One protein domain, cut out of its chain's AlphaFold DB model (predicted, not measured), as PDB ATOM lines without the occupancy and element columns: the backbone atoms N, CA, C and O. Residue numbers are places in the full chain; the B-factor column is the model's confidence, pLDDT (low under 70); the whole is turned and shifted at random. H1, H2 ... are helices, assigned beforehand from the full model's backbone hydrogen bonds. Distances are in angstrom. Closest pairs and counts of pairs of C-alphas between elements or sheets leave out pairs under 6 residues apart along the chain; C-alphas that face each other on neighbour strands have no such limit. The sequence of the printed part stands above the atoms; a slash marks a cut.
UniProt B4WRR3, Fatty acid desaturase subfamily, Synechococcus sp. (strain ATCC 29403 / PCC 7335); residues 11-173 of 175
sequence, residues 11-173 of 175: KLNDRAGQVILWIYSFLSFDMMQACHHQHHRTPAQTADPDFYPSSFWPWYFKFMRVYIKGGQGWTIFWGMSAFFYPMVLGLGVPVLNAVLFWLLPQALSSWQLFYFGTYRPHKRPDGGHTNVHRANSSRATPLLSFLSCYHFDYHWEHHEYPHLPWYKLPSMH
ATOM      1  N   LYS A  11      29.167  46.720 -36.710       97.50
ATOM      2  CA  LYS A  11      29.832  47.000 -35.423       97.50
ATOM      3  C   LYS A  11      29.854  45.785 -34.491       97.50
ATOM      4  O   LYS A  11      30.801  45.613 -33.731       97.50
ATOM      5  N   LEU A  12      28.801  44.967 -34.515       98.12
ATOM      6  CA  LEU A  12      28.737  43.754 -33.703       98.12
ATOM      7  C   LEU A  12      29.599  42.643 -34.311       98.12
ATOM      8  O   LEU A  12      30.287  41.949 -33.569       98.12
ATOM      9  N   ASN A  13      29.618  42.524 -35.642       97.81
ATOM     10  CA  ASN A  13      30.524  41.627 -36.358       97.81
ATOM     11  C   ASN A  13      31.989  41.887 -35.967       97.81
ATOM     12  O   ASN A  13      32.713  40.955 -35.619       97.81
ATOM     13  N   ASP A  14      32.412  43.150 -35.993       97.88
ATOM     14  CA  ASP A  14      33.806  43.505 -35.732       97.88
ATOM     15  C   ASP A  14      34.167  43.332 -34.256       97.88
ATOM     16  O   ASP A  14      35.224  42.789 -33.947       97.88
ATOM     17  N   ARG A  15      33.254  43.659 -33.329       98.31
ATOM     18  CA  ARG A  15      33.429  43.353 -31.898       98.31
ATOM     19  C   ARG A  15      33.568  41.858 -31.635       98.31
ATOM     20  O   ARG A  15      34.427  41.458 -30.856       98.31
ATOM     21  N   ALA A  16      32.754  41.026 -32.284       98.25
ATOM     22  CA  ALA A  16      32.892  39.578 -32.173       98.25
ATOM     23  C   ALA A  16      34.262  39.117 -32.696       98.25
ATOM     24  O   ALA A  16      34.938  38.329 -32.040       98.25
ATOM     25  N   GLY A  17      34.717  39.668 -33.826       97.94
ATOM     26  CA  GLY A  17      36.054  39.412 -34.363       97.94
ATOM     27  C   GLY A  17      37.186  39.839 -33.422       97.94
ATOM     28  O   GLY A  17      38.134  39.079 -33.239       97.94
ATOM     29  N   GLN A  18      37.070  41.010 -32.790       98.31
ATOM     30  CA  GLN A  18      38.003  41.496 -31.768       98.31
ATOM     31  C   GLN A  18      38.092  40.529 -30.588       98.31
ATOM     32  O   GLN A  18      39.193  40.143 -30.206       98.31
ATOM     33  N   VAL A  19      36.952  40.084 -30.054       98.38
ATOM     34  CA  VAL A  19      36.917  39.120 -28.944       98.38
ATOM     35  C   VAL A  19      37.537  37.784 -29.352       98.38
ATOM     36  O   VAL A  19      38.388  37.269 -28.633       98.38
ATOM     37  N   ILE A  20      37.172  37.237 -30.515       97.44
ATOM     38  CA  ILE A  20      37.688  35.943 -30.996       97.44
ATOM     39  C   ILE A  20      39.209  35.989 -31.181       97.44
ATOM     40  O   ILE A  20      39.913  35.097 -30.710       97.44
ATOM     41  N   LEU A  21      39.733  37.029 -31.833       97.38
ATOM     42  CA  LEU A  21      41.173  37.175 -32.056       97.38
ATOM     43  C   LEU A  21      41.947  37.476 -30.768       97.38
ATOM     44  O   LEU A  21      43.083  37.012 -30.612       97.38
ATOM     45  N   TRP A  22      41.328  38.195 -29.830       96.94
ATOM     46  CA  TRP A  22      41.898  38.421 -28.509       96.94
ATOM     47  C   TRP A  22      42.004  37.117 -27.711       96.94
ATOM     48  O   TRP A  22      43.067  36.829 -27.171       96.94
ATOM     49  N   ILE A  23      40.953  36.290 -27.706       95.81
ATOM     50  CA  ILE A  23      40.967  34.968 -27.055       95.81
ATOM     51  C   ILE A  23      41.992  34.047 -27.720       95.81
ATOM     52  O   ILE A  23      42.723  33.345 -27.028       95.81
ATOM     53  N   TYR A  24      42.051  34.043 -29.054       95.75
ATOM     54  CA  TYR A  24      42.942  33.157 -29.798       95.75
ATOM     55  C   TYR A  24      44.413  33.396 -29.455       95.75
ATOM     56  O   TYR A  24      45.150  32.448 -29.199       95.75
ATOM     57  N   SER A  25      44.860  34.654 -29.494       95.25
ATOM     58  CA  SER A  25      46.266  34.983 -29.261       95.25
ATOM     59  C   SER A  25      46.479  36.480 -29.022       95.25
ATOM     60  O   SER A  25      47.484  37.022 -29.461       95.25
ATOM     61  N   PHE A  26      45.548  37.189 -28.384       96.81
ATOM     62  CA  PHE A  26      45.644  38.640 -28.148       96.81
ATOM     63  C   PHE A  26      45.869  39.466 -29.429       96.81
ATOM     64  O   PHE A  26      46.494  40.527 -29.385       96.81
ATOM     65  N   LEU A  27      45.407  38.974 -30.584       96.81
ATOM     66  CA  LEU A  27      45.663  39.597 -31.885       96.81
ATOM     67  C   LEU A  27      44.780  40.829 -32.100       96.81
ATOM     68  O   LEU A  27      43.583  40.811 -31.817       96.81
ATOM     69  N   SER A  28      45.364  41.883 -32.671       97.25
ATOM     70  CA  SER A  28      44.630  43.072 -33.100       97.25
ATOM     71  C   SER A  28      43.775  42.778 -34.332       97.25
ATOM     72  O   SER A  28      44.299  42.573 -35.428       97.25
ATOM     73  N   PHE A  29      42.451  42.807 -34.165       97.50
ATOM     74  CA  PHE A  29      41.509  42.668 -35.277       97.50
ATOM     75  C   PHE A  29      41.712  43.737 -36.348       97.50
ATOM     76  O   PHE A  29      41.696  43.399 -37.526       97.50
ATOM     77  N   ASP A  30      41.967  44.983 -35.955       96.19
ATOM     78  CA  ASP A  30      42.124  46.093 -36.896       96.19
ATOM     79  C   ASP A  30      43.355  45.890 -37.790       96.19
ATOM     80  O   ASP A  30      43.278  46.075 -39.005       96.19
ATOM     81  N   MET A  31      44.476  45.430 -37.213       96.50
ATOM     82  CA  MET A  31      45.671  45.072 -37.985       96.50
ATOM     83  C   MET A  31      45.374  43.911 -38.935       96.50
ATOM     84  O   MET A  31      45.679  44.002 -40.125       96.50
ATOM     85  N   MET A  32      44.768  42.828 -38.430       97.31
ATOM     86  CA  MET A  32      44.471  41.664 -39.266       97.31
ATOM     87  C   MET A  32      43.533  42.043 -40.421       97.31
ATOM     88  O   MET A  32      43.780  41.666 -41.561       97.31
ATOM     89  N   GLN A  33      42.491  42.830 -40.146       97.62
ATOM     90  CA  GLN A  33      41.526  43.294 -41.138       97.62
ATOM     91  C   GLN A  33      42.180  44.211 -42.178       97.62
ATOM     92  O   GLN A  33      41.949  44.035 -43.373       97.62
ATOM     93  N   ALA A  34      43.019  45.160 -41.753       97.31
ATOM     94  CA  ALA A  34      43.726  46.056 -42.664       97.31
ATOM     95  C   ALA A  34      44.669  45.288 -43.604       97.31
ATOM     96  O   ALA A  34      44.656  45.526 -44.815       97.31
ATOM     97  N   CYS A  35      45.447  44.341 -43.069       97.94
ATOM     98  CA  CYS A  35      46.306  43.477 -43.872       97.94
ATOM     99  C   CYS A  35      45.485  42.600 -44.828       97.94
ATOM    100  O   CYS A  35      45.762  42.578 -46.024       97.94
ATOM    101  N   HIS A  36      44.420  41.967 -44.342       97.81
ATOM    102  CA  HIS A  36      43.543  41.122 -45.153       97.81
ATOM    103  C   HIS A  36      42.887  41.881 -46.315       97.81
ATOM    104  O   HIS A  36      42.871  41.412 -47.451       97.81
ATOM    105  N   HIS A  37      42.386  43.095 -46.076       97.94
ATOM    106  CA  HIS A  37      41.849  43.928 -47.152       97.94
ATOM    107  C   HIS A  37      42.939  44.426 -48.104       97.94
ATOM    108  O   HIS A  37      42.692  44.543 -49.302       97.94
ATOM    109  N   GLN A  38      44.152  44.708 -47.618       98.25
ATOM    110  CA  GLN A  38      45.271  45.036 -48.503       98.25
ATOM    111  C   GLN A  38      45.626  43.862 -49.418       98.25
ATOM    112  O   GLN A  38      45.847  44.069 -50.610       98.25
ATOM    113  N   HIS A  39      45.628  42.650 -48.873       97.94
ATOM    114  CA  HIS A  39      45.845  41.426 -49.625       97.94
ATOM    115  C   HIS A  39      44.813  41.257 -50.757       97.94
ATOM    116  O   HIS A  39      45.196  41.053 -51.904       97.94
ATOM    117  N   HIS A  40      43.522  41.465 -50.471       97.50
ATOM    118  CA  HIS A  40      42.448  41.454 -51.483       97.50
ATOM    119  C   HIS A  40      42.617  42.531 -52.564       97.50
ATOM    120  O   HIS A  40      42.307  42.303 -53.728       97.50
ATOM    121  N   ARG A  41      43.118  43.720 -52.206       97.12
ATOM    122  CA  ARG A  41      43.295  44.831 -53.160       97.12
ATOM    123  C   ARG A  41      44.467  44.630 -54.109       97.12
ATOM    124  O   ARG A  41      44.407  45.058 -55.259       97.12
ATOM    125  N   THR A  42      45.563  44.061 -53.619       96.75
ATOM    126  CA  THR A  42      46.806  43.942 -54.390       96.75
ATOM    127  C   THR A  42      47.399  42.539 -54.299       96.75
ATOM    128  O   THR A  42      48.561  42.424 -53.912       96.75
ATOM    129  N   PRO A  43      46.657  41.470 -54.638       95.38
ATOM    130  CA  PRO A  43      47.126  40.107 -54.426       95.38
ATOM    131  C   PRO A  43      48.384  39.828 -55.250       95.38
ATOM    132  O   PRO A  43      48.505  40.275 -56.392       95.38
ATOM    133  N   ALA A  44      49.343  39.115 -54.658       92.62
ATOM    134  CA  ALA A  44      50.647  38.782 -55.232       92.62
ATOM    135  C   ALA A  44      51.386  39.970 -55.890       92.62
ATOM    136  O   ALA A  44      52.033  39.832 -56.933       92.62
ATOM    137  N   GLN A  45      51.257  41.162 -55.303       92.94
ATOM    138  CA  GLN A  45      52.010  42.369 -55.654       92.94
ATOM    139  C   GLN A  45      52.941  42.766 -54.504       92.94
ATOM    140  O   GLN A  45      52.842  42.250 -53.394       92.94
ATOM    141  N   THR A  46      53.841  43.723 -54.736       92.38
ATOM    142  CA  THR A  46      54.803  44.188 -53.719       92.38
ATOM    143  C   THR A  46      54.132  44.731 -52.452       92.38
ATOM    144  O   THR A  46      54.688  44.598 -51.365       92.38
ATOM    145  N   ALA A  47      52.939  45.322 -52.578       95.62
ATOM    146  CA  ALA A  47      52.169  45.857 -51.452       95.62
ATOM    147  C   ALA A  47      51.362  44.790 -50.685       95.62
ATOM    148  O   ALA A  47      50.758  45.108 -49.662       95.62
ATOM    149  N   ASP A  48      51.335  43.545 -51.163       96.81
ATOM    150  CA  ASP A  48      50.599  42.458 -50.525       96.81
ATOM    151  C   ASP A  48      51.297  42.010 -49.219       96.81
ATOM    152  O   ASP A  48      52.448  41.537 -49.251       96.81
ATOM    153  N   PRO A  49      50.637  42.119 -48.051       96.88
ATOM    154  CA  PRO A  49      51.189  41.612 -46.796       96.88
ATOM    155  C   PRO A  49      51.400  40.094 -46.818       96.88
ATOM    156  O   PRO A  49      52.320  39.608 -46.153       96.88
ATOM    157  N   ASP A  50      50.677  39.375 -47.672       96.19
ATOM    158  CA  ASP A  50      50.651  37.917 -47.714       96.19
ATOM    159  C   ASP A  50      51.528  37.336 -48.821       96.19
ATOM    160  O   ASP A  50      51.730  36.128 -48.849       96.19
ATOM    161  N   PHE A  51      52.135  38.159 -49.685       94.19
ATOM    162  CA  PHE A  51      52.997  37.686 -50.777       94.19
ATOM    163  C   PHE A  51      54.489  37.834 -50.488       94.19
ATOM    164  O   PHE A  51      54.946  38.867 -49.992       94.19
ATOM    165  N   TYR A  52      55.287  36.837 -50.865       91.56
ATOM    166  CA  TYR A  52      56.741  36.960 -50.884       91.56
ATOM    167  C   TYR A  52      57.332  36.075 -51.991       91.56
ATOM    168  O   TYR A  52      57.116  34.865 -51.967       91.56
ATOM    169  N   PRO A  53      58.085  36.623 -52.964       86.44
ATOM    170  CA  PRO A  53      58.599  35.855 -54.100       86.44
ATOM    171  C   PRO A  53      59.850  35.044 -53.712       86.44
ATOM    172  O   PRO A  53      60.944  35.281 -54.214       86.44
ATOM    173  N   SER A  54      59.707  34.115 -52.766       89.44
ATOM    174  CA  SER A  54      60.796  33.311 -52.201       89.44
ATOM    175  C   SER A  54      60.307  31.918 -51.785       89.44
ATOM    176  O   SER A  54      59.142  31.560 -51.973       89.44
ATOM    177  N   SER A  55      61.212  31.106 -51.243       92.44
ATOM    178  CA  SER A  55      60.910  29.790 -50.691       92.44
ATOM    179  C   SER A  55      60.064  29.884 -49.412       92.44
ATOM    180  O   SER A  55      59.860  30.953 -48.831       92.44
ATOM    181  N   PHE A  56      59.555  28.732 -48.972       95.06
ATOM    182  CA  PHE A  56      58.593  28.616 -47.877       95.06
ATOM    183  C   PHE A  56      59.010  29.340 -46.585       95.06
ATOM    184  O   PHE A  56      58.249  30.149 -46.061       95.06
ATOM    185  N   TRP A  57      60.216  29.076 -46.075       96.38
ATOM    186  CA  TRP A  57      60.638  29.591 -44.767       96.38
ATOM    187  C   TRP A  57      60.832  31.114 -44.737       96.38
ATOM    188  O   TRP A  57      60.260  31.752 -43.853       96.38
ATOM    189  N   PRO A  58      61.556  31.743 -45.686       97.00
ATOM    190  CA  PRO A  58      61.617  33.203 -45.761       97.00
ATOM    191  C   PRO A  58      60.236  33.860 -45.853       97.00
ATOM    192  O   PRO A  58      60.002  34.881 -45.204       97.00
ATOM    193  N   TRP A  59      59.309  33.261 -46.608       97.44
ATOM    194  CA  TRP A  59      57.936  33.753 -46.706       97.44
ATOM    195  C   TRP A  59      57.210  33.651 -45.363       97.44
ATOM    196  O   TRP A  59      56.672  34.652 -44.895       97.44
ATOM    197  N   TYR A  60      57.274  32.500 -44.690       97.44
ATOM    198  CA  TYR A  60      56.684  32.311 -43.363       97.44
ATOM    199  C   TYR A  60      57.176  33.364 -42.362       97.44
ATOM    200  O   TYR A  60      56.378  34.010 -41.685       97.44
ATOM    201  N   PHE A  61      58.487  33.615 -42.309       96.19
ATOM    202  CA  PHE A  61      59.035  34.630 -41.411       96.19
ATOM    203  C   PHE A  61      58.618  36.052 -41.798       96.19
ATOM    204  O   PHE A  61      58.358  36.862 -40.908       96.19
ATOM    205  N   LYS A  62      58.525  36.370 -43.097       96.31
ATOM    206  CA  LYS A  62      57.984  37.658 -43.561       96.31
ATOM    207  C   LYS A  62      56.536  37.826 -43.112       96.31
ATOM    208  O   LYS A  62      56.222  38.857 -42.527       96.31
ATOM    209  N   PHE A  63      55.697  36.816 -43.330       96.88
ATOM    210  CA  PHE A  63      54.300  36.801 -42.900       96.88
ATOM    211  C   PHE A  63      54.198  37.047 -41.391       96.88
ATOM    212  O   PHE A  63      53.595  38.029 -40.968       96.88
ATOM    213  N   MET A  64      54.902  36.255 -40.575       96.62
ATOM    214  CA  MET A  64      54.872  36.419 -39.120       96.62
ATOM    215  C   MET A  64      55.303  37.823 -38.687       96.62
ATOM    216  O   MET A  64      54.611  38.450 -37.892       96.62
ATOM    217  N   ARG A  65      56.387  38.371 -39.255       95.81
ATOM    218  CA  ARG A  65      56.856  39.733 -38.938       95.81
ATOM    219  C   ARG A  65      55.840  40.818 -39.281       95.81
ATOM    220  O   ARG A  65      55.771  41.802 -38.549       95.81
ATOM    221  N   VAL A  66      55.099  40.675 -40.381       95.75
ATOM    222  CA  VAL A  66      54.050  41.632 -40.767       95.75
ATOM    223  C   VAL A  66      52.946  41.640 -39.711       95.75
ATOM    224  O   VAL A  66      52.615  42.702 -39.188       95.75
ATOM    225  N   TYR A  67      52.446  40.462 -39.342       95.12
ATOM    226  CA  TYR A  67      51.281  40.326 -38.466       95.12
ATOM    227  C   TYR A  67      51.579  40.505 -36.969       95.12
ATOM    228  O   TYR A  67      50.662  40.783 -36.202       95.12
ATOM    229  N   ILE A  68      52.846  40.425 -36.540       94.50
ATOM    230  CA  ILE A  68      53.260  40.703 -35.147       94.50
ATOM    231  C   ILE A  68      53.988  42.050 -34.976       94.50
ATOM    232  O   ILE A  68      54.594  42.311 -33.930       94.50
ATOM    233  N   LYS A  69      53.943  42.920 -35.993       92.06
ATOM    234  CA  LYS A  69      54.579  44.247 -35.977       92.06
ATOM    235  C   LYS A  69      53.947  45.172 -34.924       92.06
ATOM    236  O   LYS A  69      52.811  44.991 -34.504       92.06
ATOM    237  N   GLY A  70      54.681  46.213 -34.524       90.94
ATOM    238  CA  GLY A  70      54.110  47.346 -33.783       90.94
ATOM    239  C   GLY A  70      53.775  47.038 -32.324       90.94
ATOM    240  O   GLY A  70      52.808  47.566 -31.798       90.94
ATOM    241  N   GLY A  71      54.550  46.162 -31.679       94.06
ATOM    242  CA  GLY A  71      54.337  45.777 -30.279       94.06
ATOM    243  C   GLY A  71      53.375  44.603 -30.089       94.06
ATOM    244  O   GLY A  71      53.350  44.034 -29.003       94.06
ATOM    245  N   GLN A  72      52.682  44.158 -31.143       95.75
ATOM    246  CA  GLN A  72      51.795  42.992 -31.102       95.75
ATOM    247  C   GLN A  72      52.505  41.740 -30.559       95.75
ATOM    248  O   GLN A  72      51.930  41.022 -29.748       95.75
ATOM    249  N   GLY A  73      53.770  41.505 -30.931       95.75
ATOM    250  CA  GLY A  73      54.569  40.412 -30.362       95.75
ATOM    251  C   GLY A  73      54.728  40.484 -28.836       95.75
ATOM    252  O   GLY A  73      54.622  39.462 -28.162       95.75
ATOM    253  N   TRP A  74      54.904  41.684 -28.273       97.06
ATOM    254  CA  TRP A  74      54.958  41.878 -26.820       97.06
ATOM    255  C   TRP A  74      53.597  41.669 -26.162       97.06
ATOM    256  O   TRP A  74      53.532  41.052 -25.103       97.06
ATOM    257  N   THR A  75      52.513  42.126 -26.792       97.12
ATOM    258  CA  THR A  75      51.145  41.872 -26.318       97.12
ATOM    259  C   THR A  75      50.850  40.377 -26.248       97.12
ATOM    260  O   THR A  75      50.344  39.911 -25.231       97.12
ATOM    261  N   ILE A  76      51.217  39.617 -27.287       96.75
ATOM    262  CA  ILE A  76      51.087  38.152 -27.303       96.75
ATOM    263  C   ILE A  76      51.907  37.548 -26.163       96.75
ATOM    264  O   ILE A  76      51.369  36.793 -25.359       96.75
ATOM    265  N   PHE A  77      53.192  37.900 -26.064       96.56
ATOM    266  CA  PHE A  77      54.101  37.339 -25.065       96.56
ATOM    267  C   PHE A  77      53.595  37.557 -23.634       96.56
ATOM    268  O   PHE A  77      53.476  36.598 -22.867       96.56
ATOM    269  N   TRP A  78      53.257  38.797 -23.278       97.62
ATOM    270  CA  TRP A  78      52.771  39.123 -21.940       97.62
ATOM    271  C   TRP A  78      51.372  38.572 -21.678       97.62
ATOM    272  O   TRP A  78      51.147  38.015 -20.606       97.62
ATOM    273  N   GLY A  79      50.460  38.658 -22.651       96.12
ATOM    274  CA  GLY A  79      49.110  38.111 -22.535       96.12
ATOM    275  C   GLY A  79      49.133  36.605 -22.300       96.12
ATOM    276  O   GLY A  79      48.584  36.123 -21.316       96.12
ATOM    277  N   MET A  80      49.852  35.853 -23.132       95.88
ATOM    278  CA  MET A  80      49.963  34.404 -22.969       95.88
ATOM    279  C   MET A  80      50.659  34.026 -21.657       95.88
ATOM    280  O   MET A  80      50.190  33.124 -20.965       95.88
ATOM    281  N   SER A  81      51.718  34.743 -21.265       96.50
ATOM    282  CA  SER A  81      52.407  34.511 -19.986       96.50
ATOM    283  C   SER A  81      51.480  34.732 -18.786       96.50
ATOM    284  O   SER A  81      51.460  33.919 -17.862       96.50
ATOM    285  N   ALA A  82      50.668  35.793 -18.818       96.31
ATOM    286  CA  ALA A  82      49.722  36.123 -17.755       96.31
ATOM    287  C   ALA A  82      48.631  35.059 -17.557       96.31
ATOM    288  O   ALA A  82      48.084  34.968 -16.464       96.31
ATOM    289  N   PHE A  83      48.335  34.238 -18.568       94.94
ATOM    290  CA  PHE A  83      47.427  33.092 -18.444       94.94
ATOM    291  C   PHE A  83      48.173  31.798 -18.100       94.94
ATOM    292  O   PHE A  83      47.721  31.019 -17.261       94.94
ATOM    293  N   PHE A  84      49.347  31.586 -18.696       96.69
ATOM    294  CA  PHE A  84      50.145  30.382 -18.496       96.69
ATOM    295  C   PHE A  84      50.603  30.209 -17.044       96.69
ATOM    296  O   PHE A  84      50.413  29.140 -16.461       96.69
ATOM    297  N   TYR A  85      51.174  31.251 -16.430       97.12
ATOM    298  CA  TYR A  85      51.725  31.131 -15.078       97.12
ATOM    299  C   TYR A  85      50.658  30.844 -14.010       97.12
ATOM    300  O   TYR A  85      50.879  29.925 -13.222       97.12
ATOM    301  N   PRO A  86      49.491  31.519 -13.976       97.56
ATOM    302  CA  PRO A  86      48.420  31.148 -13.051       97.56
ATOM    303  C   PRO A  86      47.888  29.729 -13.265       97.56
ATOM    304  O   PRO A  86      47.592  29.047 -12.287       97.56
ATOM    305  N   MET A  87      47.804  29.244 -14.510       96.62
ATOM    306  CA  MET A  87      47.396  27.859 -14.770       96.62
ATOM    307  C   MET A  87      48.381  26.855 -14.166       96.62
ATOM    308  O   MET A  87      47.967  25.921 -13.482       96.62
ATOM    309  N   VAL A  88      49.680  27.047 -14.391       97.62
ATOM    310  CA  VAL A  88      50.702  26.095 -13.938       97.62
ATOM    311  C   VAL A  88      50.958  26.212 -12.435       97.62
ATOM    312  O   VAL A  88      50.984  25.204 -11.737       97.62
ATOM    313  N   LEU A  89      51.135  27.432 -11.926       97.31
ATOM    314  CA  LEU A  89      51.532  27.677 -10.536       97.31
ATOM    315  C   LEU A  89      50.338  27.765  -9.579       97.31
ATOM    316  O   LEU A  89      50.466  27.384  -8.421       97.31
ATOM    317  N   GLY A  90      49.197  28.282 -10.041       97.25
ATOM    318  CA  GLY A  90      48.003  28.483  -9.215       97.25
ATOM    319  C   GLY A  90      47.024  27.312  -9.271       97.25
ATOM    320  O   GLY A  90      46.549  26.860  -8.236       97.25
ATOM    321  N   LEU A  91      46.735  26.803 -10.473       96.94
ATOM    322  CA  LEU A  91      45.794  25.692 -10.674       96.94
ATOM    323  C   LEU A  91      46.477  24.317 -10.734       96.94
ATOM    324  O   LEU A  91      45.793  23.302 -10.841       96.94
ATOM    325  N   GLY A  92      47.812  24.272 -10.688       97.38
ATOM    326  CA  GLY A  92      48.574  23.023 -10.740       97.38
ATOM    327  C   GLY A  92      48.455  22.282 -12.075       97.38
ATOM    328  O   GLY A  92      48.645  21.068 -12.117       97.38
ATOM    329  N   VAL A  93      48.120  22.979 -13.169       98.12
ATOM    330  CA  VAL A  93      48.033  22.362 -14.499       98.12
ATOM    331  C   VAL A  93      49.425  21.873 -14.907       98.12
ATOM    332  O   VAL A  93      50.358  22.679 -14.959       98.12
ATOM    333  N   PRO A  94      49.596  20.581 -15.251       98.25
ATOM    334  CA  PRO A  94      50.878  20.086 -15.727       98.25
ATOM    335  C   PRO A  94      51.334  20.867 -16.959       98.25
ATOM    336  O   PRO A  94      50.570  21.024 -17.913       98.25
ATOM    337  N   VAL A  95      52.597  21.306 -16.974       98.06
ATOM    338  CA  VAL A  95      53.180  22.047 -18.111       98.06
ATOM    339  C   VAL A  95      52.966  21.295 -19.423       98.06
ATOM    340  O   VAL A  95      52.592  21.899 -20.425       98.06
ATOM    341  N   LEU A  96      53.123  19.967 -19.405       98.06
ATOM    342  CA  LEU A  96      52.891  19.128 -20.577       98.06
ATOM    343  C   LEU A  96      51.457  19.260 -21.111       98.06
ATOM    344  O   LEU A  96      51.273  19.362 -22.319       98.06
ATOM    345  N   ASN A  97      50.452  19.328 -20.236       98.12
ATOM    346  CA  ASN A  97      49.059  19.498 -20.651       98.12
ATOM    347  C   ASN A  97      48.830  20.893 -21.246       98.12
ATOM    348  O   ASN A  97      48.209  21.008 -22.298       98.12
ATOM    349  N   ALA A  98      49.369  21.947 -20.625       97.06
ATOM    350  CA  ALA A  98      49.285  23.301 -21.177       97.06
ATOM    351  C   ALA A  98      49.953  23.395 -22.563       97.06
ATOM    352  O   ALA A  98      49.444  24.056 -23.466       97.06
ATOM    353  N   VAL A  99      51.063  22.684 -22.772       96.88
ATOM    354  CA  VAL A  99      51.715  22.608 -24.083       96.88
ATOM    355  C   VAL A  99      50.855  21.835 -25.085       96.88
ATOM    356  O   VAL A  99      50.552  22.374 -26.145       96.88
ATOM    357  N   LEU A 100      50.440  20.605 -24.768       97.88
ATOM    358  CA  LEU A 100      49.751  19.713 -25.710       97.88
ATOM    359  C   LEU A 100      48.343  20.178 -26.087       97.88
ATOM    360  O   LEU A 100      47.924  19.960 -27.220       97.88
ATOM    361  N   PHE A 101      47.622  20.809 -25.160       96.50
ATOM    362  CA  PHE A 101      46.215  21.169 -25.356       96.50
ATOM    363  C   PHE A 101      45.982  22.661 -25.605       96.50
ATOM    364  O   PHE A 101      44.863  23.037 -25.943       96.50
ATOM    365  N   TRP A 102      47.010  23.508 -25.479       96.38
ATOM    366  CA  TRP A 102      46.877  24.942 -25.744       96.38
ATOM    367  C   TRP A 102      47.995  25.499 -26.633       96.38
ATOM    368  O   TRP A 102      47.722  25.861 -27.779       96.38
ATOM    369  N   LEU A 103      49.247  25.536 -26.164       96.31
ATOM    370  CA  LEU A 103      50.321  26.242 -26.884       96.31
ATOM    371  C   LEU A 103      50.669  25.598 -28.233       96.31
ATOM    372  O   LEU A 103      50.809  26.295 -29.239       96.31
ATOM    373  N   LEU A 104      50.807  24.268 -28.267       97.25
ATOM    374  CA  LEU A 104      51.138  23.538 -29.489       97.25
ATOM    375  C   LEU A 104      49.992  23.603 -30.513       97.25
ATOM    376  O   LEU A 104      50.275  23.987 -31.648       97.25
ATOM    377  N   PRO A 105      48.716  23.323 -30.165       96.88
ATOM    378  CA  PRO A 105      47.599  23.516 -31.089       96.88
ATOM    379  C   PRO A 105      47.517  24.934 -31.661       96.88
ATOM    380  O   PRO A 105      47.318  25.077 -32.862       96.88
ATOM    381  N   GLN A 106      47.740  25.969 -30.843       95.88
ATOM    382  CA  GLN A 106      47.731  27.367 -31.290       95.88
ATOM    383  C   GLN A 106      48.877  27.678 -32.273       95.88
ATOM    384  O   GLN A 106      48.689  28.371 -33.277       95.88
ATOM    385  N   ALA A 107      50.082  27.158 -32.019       95.69
ATOM    386  CA  ALA A 107      51.205  27.300 -32.946       95.69
ATOM    387  C   ALA A 107      50.940  26.559 -34.269       95.69
ATOM    388  O   ALA A 107      51.183  27.103 -35.349       95.69
ATOM    389  N   LEU A 108      50.397  25.341 -34.187       97.25
ATOM    390  CA  LEU A 108      50.034  24.540 -35.352       97.25
ATOM    391  C   LEU A 108      48.912  25.188 -36.165       97.25
ATOM    392  O   LEU A 108      49.021  25.203 -37.385       97.25
ATOM    393  N   SER A 109      47.892  25.780 -35.537       96.38
ATOM    394  CA  SER A 109      46.821  26.485 -36.252       96.38
ATOM    395  C   SER A 109      47.329  27.735 -36.973       96.38
ATOM    396  O   SER A 109      46.912  28.010 -38.095       96.38
ATOM    397  N   SER A 110      48.282  28.467 -36.383       95.81
ATOM    398  CA  SER A 110      48.945  29.602 -37.046       95.81
ATOM    399  C   SER A 110      49.736  29.156 -38.284       95.81
ATOM    400  O   SER A 110      49.614  29.738 -39.365       95.81
ATOM    401  N   TRP A 111      50.507  28.074 -38.153       97.31
ATOM    402  CA  TRP A 111      51.239  27.490 -39.275       97.31
ATOM    403  C   TRP A 111      50.303  26.923 -40.352       97.31
ATOM    404  O   TRP A 111      50.537  27.123 -41.543       97.31
ATOM    405  N   GLN A 112      49.220  26.263 -39.940       97.56
ATOM    406  CA  GLN A 112      48.179  25.714 -40.804       97.56
ATOM    407  C   GLN A 112      47.518  26.814 -41.643       97.56
ATOM    408  O   GLN A 112      47.434  26.668 -42.862       97.56
ATOM    409  N   LEU A 113      47.126  27.930 -41.015       97.00
ATOM    410  CA  LEU A 113      46.590  29.108 -41.702       97.00
ATOM    411  C   LEU A 113      47.571  29.625 -42.755       97.00
ATOM    412  O   LEU A 113      47.190  29.801 -43.908       97.00
ATOM    413  N   PHE A 114      48.842  29.816 -42.388       97.88
ATOM    414  CA  PHE A 114      49.844  30.264 -43.351       97.88
ATOM    415  C   PHE A 114      49.990  29.281 -44.514       97.88
ATOM    416  O   PHE A 114      50.025  29.685 -45.673       97.88
ATOM    417  N   TYR A 115      50.086  27.981 -44.239       97.75
ATOM    418  CA  TYR A 115      50.341  26.996 -45.282       97.75
ATOM    419  C   TYR A 115      49.164  26.865 -46.258       97.75
ATOM    420  O   TYR A 115      49.369  26.940 -47.472       97.75
ATOM    421  N   PHE A 116      47.948  26.674 -45.741       97.38
ATOM    422  CA  PHE A 116      46.756  26.404 -46.548       97.38
ATOM    423  C   PHE A 116      46.034  27.662 -47.029       97.38
ATOM    424  O   PHE A 116      45.467  27.627 -48.113       97.38
ATOM    425  N   GLY A 117      46.079  28.750 -46.260       95.44
ATOM    426  CA  GLY A 117      45.391  30.006 -46.561       95.44
ATOM    427  C   GLY A 117      46.246  31.067 -47.246       95.44
ATOM    428  O   GLY A 117      45.708  32.020 -47.795       95.44
ATOM    429  N   THR A 118      47.575  30.929 -47.228       96.00
ATOM    430  CA  THR A 118      48.475  31.952 -47.784       96.00
ATOM    431  C   THR A 118      49.469  31.356 -48.771       96.00
ATOM    432  O   THR A 118      49.422  31.650 -49.964       96.00
ATOM    433  N   TYR A 119      50.362  30.484 -48.302       96.56
ATOM    434  CA  TYR A 119      51.469  29.974 -49.099       96.56
ATOM    435  C   TYR A 119      50.988  29.141 -50.284       96.56
ATOM    436  O   TYR A 119      51.336  29.456 -51.417       96.56
ATOM    437  N   ARG A 120      50.196  28.083 -50.066       95.19
ATOM    438  CA  ARG A 120      49.739  27.231 -51.175       95.19
ATOM    439  C   ARG A 120      48.875  27.978 -52.195       95.19
ATOM    440  O   ARG A 120      49.185  27.843 -53.379       95.19
ATOM    441  N   PRO A 121      47.867  28.771 -51.792       94.75
ATOM    442  CA  PRO A 121      47.020  29.470 -52.749       94.75
ATOM    443  C   PRO A 121      47.750  30.522 -53.586       94.75
ATOM    444  O   PRO A 121      47.460  30.657 -54.775       94.75
ATOM    445  N   HIS A 122      48.713  31.240 -52.997       94.94
ATOM    446  CA  HIS A 122      49.413  32.347 -53.662       94.94
ATOM    447  C   HIS A 122      50.804  32.011 -54.169       94.94
ATOM    448  O   HIS A 122      51.450  32.863 -54.786       94.94
ATOM    449  N   LYS A 123      51.301  30.792 -53.935       92.12
ATOM    450  CA  LYS A 123      52.560  30.359 -54.531       92.12
ATOM    451  C   LYS A 123      52.452  30.527 -56.042       92.12
ATOM    452  O   LYS A 123      51.556  29.975 -56.681       92.12
ATOM    453  N   ARG A 124      53.385  31.298 -56.603       88.81
ATOM    454  CA  ARG A 124      53.431  31.567 -58.037       88.81
ATOM    455  C   ARG A 124      53.546  30.233 -58.793       88.81
ATOM    456  O   ARG A 124      54.519  29.515 -58.548       88.81
ATOM    457  N   PRO A 125      52.586  29.893 -59.670       87.38
ATOM    458  CA  PRO A 125      52.672  28.684 -60.477       87.38
ATOM    459  C   PRO A 125      53.711  28.853 -61.590       87.38
ATOM    460  O   PRO A 125      54.092  29.980 -61.940       87.38
ATOM    461  N   ASP A 126      54.140  27.733 -62.169       82.69
ATOM    462  CA  ASP A 126      54.992  27.733 -63.357       82.69
ATOM    463  C   ASP A 126      54.233  28.410 -64.510       82.69
ATOM    464  O   ASP A 126      53.111  28.033 -64.836       82.69
ATOM    465  N   GLY A 127      54.807  29.480 -65.069       83.94
ATOM    466  CA  GLY A 127      54.134  30.356 -66.044       83.94
ATOM    467  C   GLY A 127      53.484  31.619 -65.456       83.94
ATOM    468  O   GLY A 127      53.135  32.529 -66.202       83.94
ATOM    469  N   GLY A 128      53.422  31.756 -64.127       88.31
ATOM    470  CA  GLY A 128      52.849  32.925 -63.453       88.31
ATOM    471  C   GLY A 128      51.327  32.874 -63.285       88.31
ATOM    472  O   GLY A 128      50.655  31.961 -63.748       88.31
ATOM    473  N   HIS A 129      50.779  33.844 -62.553       89.50
ATOM    474  CA  HIS A 129      49.346  33.871 -62.257       89.50
ATOM    475  C   HIS A 129      48.518  34.185 -63.508       89.50
ATOM    476  O   HIS A 129      48.819  35.136 -64.224       89.50
ATOM    477  N   THR A 130      47.452  33.414 -63.718       90.19
ATOM    478  CA  THR A 130      46.562  33.516 -64.887       90.19
ATOM    479  C   THR A 130      45.223  34.189 -64.585       90.19
ATOM    480  O   THR A 130      44.491  34.524 -65.509       90.19
ATOM    481  N   ASN A 131      44.896  34.402 -63.308       93.31
ATOM    482  CA  ASN A 131      43.647  35.021 -62.869       93.31
ATOM    483  C   ASN A 131      43.896  36.328 -62.101       93.31
ATOM    484  O   ASN A 131      44.982  36.551 -61.556       93.31
ATOM    485  N   VAL A 132      42.869  37.180 -62.051       93.00
ATOM    486  CA  VAL A 132      42.922  38.519 -61.434       93.00
ATOM    487  C   VAL A 132      43.210  38.478 -59.932       93.00
ATOM    488  O   VAL A 132      43.928  39.340 -59.430       93.00
ATOM    489  N   HIS A 133      42.743  37.434 -59.243       95.25
ATOM    490  CA  HIS A 133      42.934  37.232 -57.801       95.25
ATOM    491  C   HIS A 133      44.314  36.696 -57.443       95.25
ATOM    492  O   HIS A 133      44.685  36.659 -56.274       95.25
ATOM    493  N   ARG A 134      45.087  36.248 -58.443       95.06
ATOM    494  CA  ARG A 134      46.407  35.624 -58.281       95.06
ATOM    495  C   ARG A 134      46.427  34.562 -57.172       95.06
ATOM    496  O   ARG A 134      47.401  34.429 -56.429       95.06
ATOM    497  N   ALA A 135      45.341  33.804 -57.094       94.44
ATOM    498  CA  ALA A 135      45.097  32.753 -56.117       94.44
ATOM    499  C   ALA A 135      44.696  31.464 -56.836       94.44
ATOM    500  O   ALA A 135      44.157  31.506 -57.945       94.44
ATOM    501  N   ASN A 136      44.945  30.326 -56.200       93.31
ATOM    502  CA  ASN A 136      44.481  29.017 -56.640       93.31
ATOM    503  C   ASN A 136      43.719  28.337 -55.508       93.31
ATOM    504  O   ASN A 136      44.053  28.526 -54.337       93.31
ATOM    505  N   SER A 137      42.768  27.488 -55.879       95.06
ATOM    506  CA  SER A 137      42.004  26.686 -54.931       95.06
ATOM    507  C   SER A 137      42.481  25.242 -54.889       95.06
ATOM    508  O   SER A 137      42.989  24.685 -55.866       95.06
ATOM    509  N   SER A 138      42.348  24.643 -53.713       93.25
ATOM    510  CA  SER A 138      42.651  23.244 -53.454       93.25
ATOM    511  C   SER A 138      41.717  22.324 -54.236       93.25
ATOM    512  O   SER A 138      40.518  22.562 -54.312       93.25
ATOM    513  N   ARG A 139      42.260  21.222 -54.765       93.06
ATOM    514  CA  ARG A 139      41.477  20.115 -55.353       93.06
ATOM    515  C   ARG A 139      41.084  19.058 -54.316       93.06
ATOM    516  O   ARG A 139      40.705  17.944 -54.671       93.06
ATOM    517  N   ALA A 140      41.282  19.352 -53.031       93.81
ATOM    518  CA  ALA A 140      40.899  18.456 -51.955       93.81
ATOM    519  C   ALA A 140      39.377  18.258 -51.933       93.81
ATOM    520  O   ALA A 140      38.609  19.131 -52.339       93.81
ATOM    521  N   THR A 141      38.930  17.110 -51.421       95.44
ATOM    522  CA  THR A 141      37.505  16.918 -51.132       95.44
ATOM    523  C   THR A 141      37.054  17.926 -50.067       95.44
ATOM    524  O   THR A 141      37.879  18.328 -49.237       95.44
ATOM    525  N   PRO A 142      35.760  18.291 -50.003       95.69
ATOM    526  CA  PRO A 142      35.271  19.215 -48.984       95.69
ATOM    527  C   PRO A 142      35.662  18.794 -47.561       95.69
ATOM    528  O   PRO A 142      36.119  19.618 -46.781       95.69
ATOM    529  N   LEU A 143      35.602  17.499 -47.230       96.62
ATOM    530  CA  LEU A 143      36.023  17.017 -45.910       96.62
ATOM    531  C   LEU A 143      37.501  17.322 -45.614       96.62
ATOM    532  O   LEU A 143      37.828  17.808 -44.535       96.62
ATOM    533  N   LEU A 144      38.396  17.059 -46.569       96.50
ATOM    534  CA  LEU A 144      39.824  17.333 -46.396       96.50
ATOM    535  C   LEU A 144      40.117  18.836 -46.342       96.50
ATOM    536  O   LEU A 144      40.981  19.258 -45.583       96.50
ATOM    537  N   SER A 145      39.377  19.632 -47.106       96.50
ATOM    538  CA  SER A 145      39.447  21.093 -47.097       96.50
ATOM    539  C   SER A 145      38.945  21.702 -45.770       96.50
ATOM    540  O   SER A 145      39.520  22.649 -45.229       96.50
ATOM    541  N   PHE A 146      37.908  21.115 -45.166       97.06
ATOM    542  CA  PHE A 146      37.465  21.487 -43.822       97.06
ATOM    543  C   PHE A 146      38.566  21.227 -42.786       97.06
ATOM    544  O   PHE A 146      38.909  22.115 -42.008       97.06
ATOM    545  N   LEU A 147      39.165  20.032 -42.825       95.94
ATOM    546  CA  LEU A 147      40.253  19.645 -41.922       95.94
ATOM    547  C   LEU A 147      41.550  20.429 -42.173       95.94
ATOM    548  O   LEU A 147      42.369  20.563 -41.264       95.94
ATOM    549  N   SER A 148      41.759  20.934 -43.391       94.81
ATOM    550  CA  SER A 148      42.970  21.663 -43.754       94.81
ATOM    551  C   SER A 148      42.978  23.075 -43.186       94.81
ATOM    552  O   SER A 148      43.974  23.456 -42.584       94.81
ATOM    553  N   CYS A 149      41.905  23.846 -43.372       95.94
ATOM    554  CA  CYS A 149      41.786  25.209 -42.858       95.94
ATOM    555  C   CYS A 149      40.349  25.738 -42.987       95.94
ATOM    556  O   CYS A 149      40.143  26.828 -43.512       95.94
ATOM    557  N   TYR A 150      39.333  24.978 -42.564       96.19
ATOM    558  CA  TYR A 150      37.933  25.419 -42.632       96.19
ATOM    559  C   TYR A 150      37.540  25.937 -44.026       96.19
ATOM    560  O   TYR A 150      36.966  27.012 -44.147       96.19
ATOM    561  N   HIS A 151      37.883  25.206 -45.090       97.19
ATOM    562  CA  HIS A 151      37.602  25.602 -46.478       97.19
ATOM    563  C   HIS A 151      38.330  26.834 -47.008       97.19
ATOM    564  O   HIS A 151      38.105  27.236 -48.147       97.19
ATOM    565  N   PHE A 152      39.245  27.409 -46.235       96.19
ATOM    566  CA  PHE A 152      40.009  28.575 -46.658       96.19
ATOM    567  C   PHE A 152      41.034  28.261 -47.759       96.19
ATOM    568  O   PHE A 152      41.559  29.164 -48.398       96.19
ATOM    569  N   ASP A 153      41.284  26.980 -48.038       95.19
ATOM    570  CA  ASP A 153      42.055  26.546 -49.200       95.19
ATOM    571  C   ASP A 153      41.261  26.611 -50.526       95.19
ATOM    572  O   ASP A 153      41.865  26.448 -51.586       95.19
ATOM    573  N   TYR A 154      39.957  26.932 -50.500       96.75
ATOM    574  CA  TYR A 154      39.179  27.452 -51.642       96.75
ATOM    575  C   TYR A 154      39.382  28.966 -51.782       96.75
ATOM    576  O   TYR A 154      38.465  29.785 -51.663       96.75
ATOM    577  N   HIS A 155      40.645  29.361 -51.928       96.88
ATOM    578  CA  HIS A 155      41.028  30.756 -51.750       96.88
ATOM    579  C   HIS A 155      40.671  31.630 -52.951       96.88
ATOM    580  O   HIS A 155      40.425  32.821 -52.784       96.88
ATOM    581  N   TRP A 156      40.610  31.060 -54.158       96.56
ATOM    582  CA  TRP A 156      40.102  31.797 -55.315       96.56
ATOM    583  C   TRP A 156      38.636  32.193 -55.097       96.56
ATOM    584  O   TRP A 156      38.292  33.359 -55.275       96.56
ATOM    585  N   GLU A 157      37.800  31.270 -54.611       97.31
ATOM    586  CA  GLU A 157      36.393  31.525 -54.289       97.31
ATOM    587  C   GLU A 157      36.257  32.544 -53.157       97.31
ATOM    588  O   GLU A 157      35.337  33.353 -53.169       97.31
ATOM    589  N   HIS A 158      37.173  32.548 -52.188       97.50
ATOM    590  CA  HIS A 158      37.206  33.565 -51.133       97.50
ATOM    591  C   HIS A 158      37.515  34.975 -51.663       97.50
ATOM    592  O   HIS A 158      36.949  35.952 -51.167       97.50
ATOM    593  N   HIS A 159      38.404  35.101 -52.652       97.38
ATOM    594  CA  HIS A 159      38.679  36.381 -53.319       97.38
ATOM    595  C   HIS A 159      37.524  36.828 -54.220       97.38
ATOM    596  O   HIS A 159      37.170  38.004 -54.207       97.38
ATOM    597  N   GLU A 160      36.897  35.903 -54.948       97.31
ATOM    598  CA  GLU A 160      35.759  36.198 -55.830       97.31
ATOM    599  C   GLU A 160      34.473  36.508 -55.042       97.31
ATOM    600  O   GLU A 160      33.737  37.443 -55.358       97.31
ATOM    601  N   TYR A 161      34.215  35.759 -53.969       96.94
ATOM    602  CA  TYR A 161      32.994  35.832 -53.170       96.94
ATOM    603  C   TYR A 161      33.290  36.115 -51.685       96.94
ATOM    604  O   TYR A 161      32.899  35.336 -50.812       96.94
ATOM    605  N   PRO A 162      33.904  37.265 -51.340       96.25
ATOM    606  CA  PRO A 162      34.329  37.569 -49.968       96.25
ATOM    607  C   PRO A 162      33.163  37.677 -48.973       96.25
ATOM    608  O   PRO A 162      33.347  37.559 -47.763       96.25
ATOM    609  N   HIS A 163      31.949  37.899 -49.477       95.00
ATOM    610  CA  HIS A 163      30.722  37.959 -48.687       95.00
ATOM    611  C   HIS A 163      30.199  36.571 -48.276       95.00
ATOM    612  O   HIS A 163      29.290  36.483 -47.446       95.00
ATOM    613  N   LEU A 164      30.735  35.483 -48.842       96.12
ATOM    614  CA  LEU A 164      30.367  34.135 -48.435       96.12
ATOM    615  C   LEU A 164      31.131  33.736 -47.169       96.12
ATOM    616  O   LEU A 164      32.343  33.935 -47.070       96.12
ATOM    617  N   PRO A 165      30.452  33.144 -46.173       95.69
ATOM    618  CA  PRO A 165      31.146  32.531 -45.058       95.69
ATOM    619  C   PRO A 165      31.898  31.280 -45.528       95.69
ATOM    620  O   PRO A 165      31.470  30.596 -46.458       95.69
ATOM    621  N   TRP A 166      32.981  30.946 -44.827       95.25
ATOM    622  CA  TRP A 166      33.900  29.861 -45.186       95.25
ATOM    623  C   TRP A 166      33.197  28.519 -45.467       95.25
ATOM    624  O   TRP A 166      33.525  27.833 -46.427       95.25
ATOM    625  N   TYR A 167      32.146  28.182 -44.708       95.69
ATOM    626  CA  TYR A 167      31.392  26.930 -44.862       95.69
ATOM    627  C   TYR A 167      30.546  26.852 -46.144       95.69
ATOM    628  O   TYR A 167      30.022  25.789 -46.463       95.69
ATOM    629  N   LYS A 168      30.393  27.959 -46.883       96.25
ATOM    630  CA  LYS A 168      29.710  28.001 -48.186       96.25
ATOM    631  C   LYS A 168      30.669  28.038 -49.375       96.25
ATOM    632  O   LYS A 168      30.207  27.806 -50.490       96.25
ATOM    633  N   LEU A 169      31.969  28.267 -49.171       96.19
ATOM    634  CA  LEU A 169      32.951  28.300 -50.264       96.19
ATOM    635  C   LEU A 169      32.936  27.037 -51.147       96.19
ATOM    636  O   LEU A 169      32.932  27.201 -52.366       96.19
ATOM    637  N   PRO A 170      32.796  25.804 -50.608       96.44
ATOM    638  CA  PRO A 170      32.756  24.605 -51.448       96.44
ATOM    639  C   PRO A 170      31.613  24.594 -52.473       96.44
ATOM    640  O   PRO A 170      31.729  23.943 -53.504       96.44
ATOM    641  N   SER A 171      30.511  25.312 -52.217       95.06
ATOM    642  CA  SER A 171      29.377  25.386 -53.153       95.06
ATOM    643  C   SER A 171      29.661  26.224 -54.403       95.06
ATOM    644  O   SER A 171      28.953  26.083 -55.395       95.06
ATOM    645  N   MET A 172      30.697  27.067 -54.359       95.12
ATOM    646  CA  MET A 172      31.152  27.873 -55.495       95.12
ATOM    647  C   MET A 172      32.328  27.234 -56.238       95.12
ATOM    648  O   MET A 172      32.741  27.745 -57.276       95.12
ATOM    649  N   HIS A 173      32.852  26.114 -55.730       91.94
ATOM    650  CA  HIS A 173      33.938  25.395 -56.373       91.94
ATOM    651  C   HIS A 173      33.398  24.611 -57.573       91.94
ATOM    652  O   HIS A 173      32.766  23.561 -57.423       91.94
TER     653      HIS A 173
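AT A GLANCE: This is residues 11 to 173 of the 175 residues of the protein "Fatty acid desaturase subfamily" of Synechococcus sp. (strain ATCC 29403 / PCC 7335) (UniProt B4WRR3). Look first for a long helix, H5, that makes a narrow V-shaped helical hairpin with H4; the turn of the V makes one end of the length, and the loop round Gly 127 makes the other. Toward its last residues H5 bears H3, H6 and H7 packed on it, with H8 on H7, while H2 joins H3 to H1, and H1 reaches H4 with its last residue, Ser 25, and comes close to H5 at Tyr 24. The 163 printed residues hold eight named helices, H1 to H8 in chain order, and no named strand: the class is all helix, the packing mostly crossed. The whole is compact, with a radius of gyration of the C-alphas of 17.3 A, yet only just elongated, spanning 56 by 37 by 34 A.

HOW THE PARTS SIT: Begin at the hub, H5, residues 95 to 122, which touches four helices and has a kink of 25 degrees near residue 102. H4, residues 72 to 90, forms the hairpin with it: they only just touch, with 3 pairs of C-alphas within 8 A, the closest Val 88 and Val 95 at 6.3 A, at a shallow tilt of 26 degrees, opposite ways. With residues 114 to 119 alone H5 touches H3, residues 56 to 67, about perpendicular at 75 degrees; the closest C-alphas are those of Tyr 60 and Phe 114, 7.1 A. With residues 112 to 117 alone it touches H6, residues 142 to 149, closest at Leu 113 and Cys 149, C-alphas 6.3 A apart. H7, residues 155 to 160, only just touches H5 with 3 pairs, closest at Pro 121 and His 155, C-alphas 6.2 A apart. H8, residues 166 to 172, touches H7 about perpendicular at 76 degrees, closest at Glu 157 and Leu 169, C-alphas 6.2 A apart. H2, residues 29 to 41, with residue 29 alone touches H1, residues 11 to 25, the closest C-alphas being Gln 18 and Phe 29, 5.1 A. Every O i to N i+4 pair is within hydrogen-bond range in H1, H2, H3, H6 and H7; H4 has 14 of 15, H5 19 of 24, and H8 0 of 3, with 3 of 4 O i to N i+3 pairs.

IN THESE COORDINATES: Find C-alpha 95 at (53.180, 22.047, -18.111); from there H5 runs 37.2 A to C-alpha 122. H4 spans 26.5 A, H1 21.3 A from C-alpha 11 at (29.832, 47.000, -35.423), and H2 18.1 A. H8 ends at C-alpha 172, (31.152, 27.873, -55.495).

THE WHOLE: The C-alphas farthest apart are those of Gly 90 and Gly 127, 57.2 A. The printed part has no cut; the long links are H2 to H3 and H5 to H6. No printed residue is under pLDDT 70.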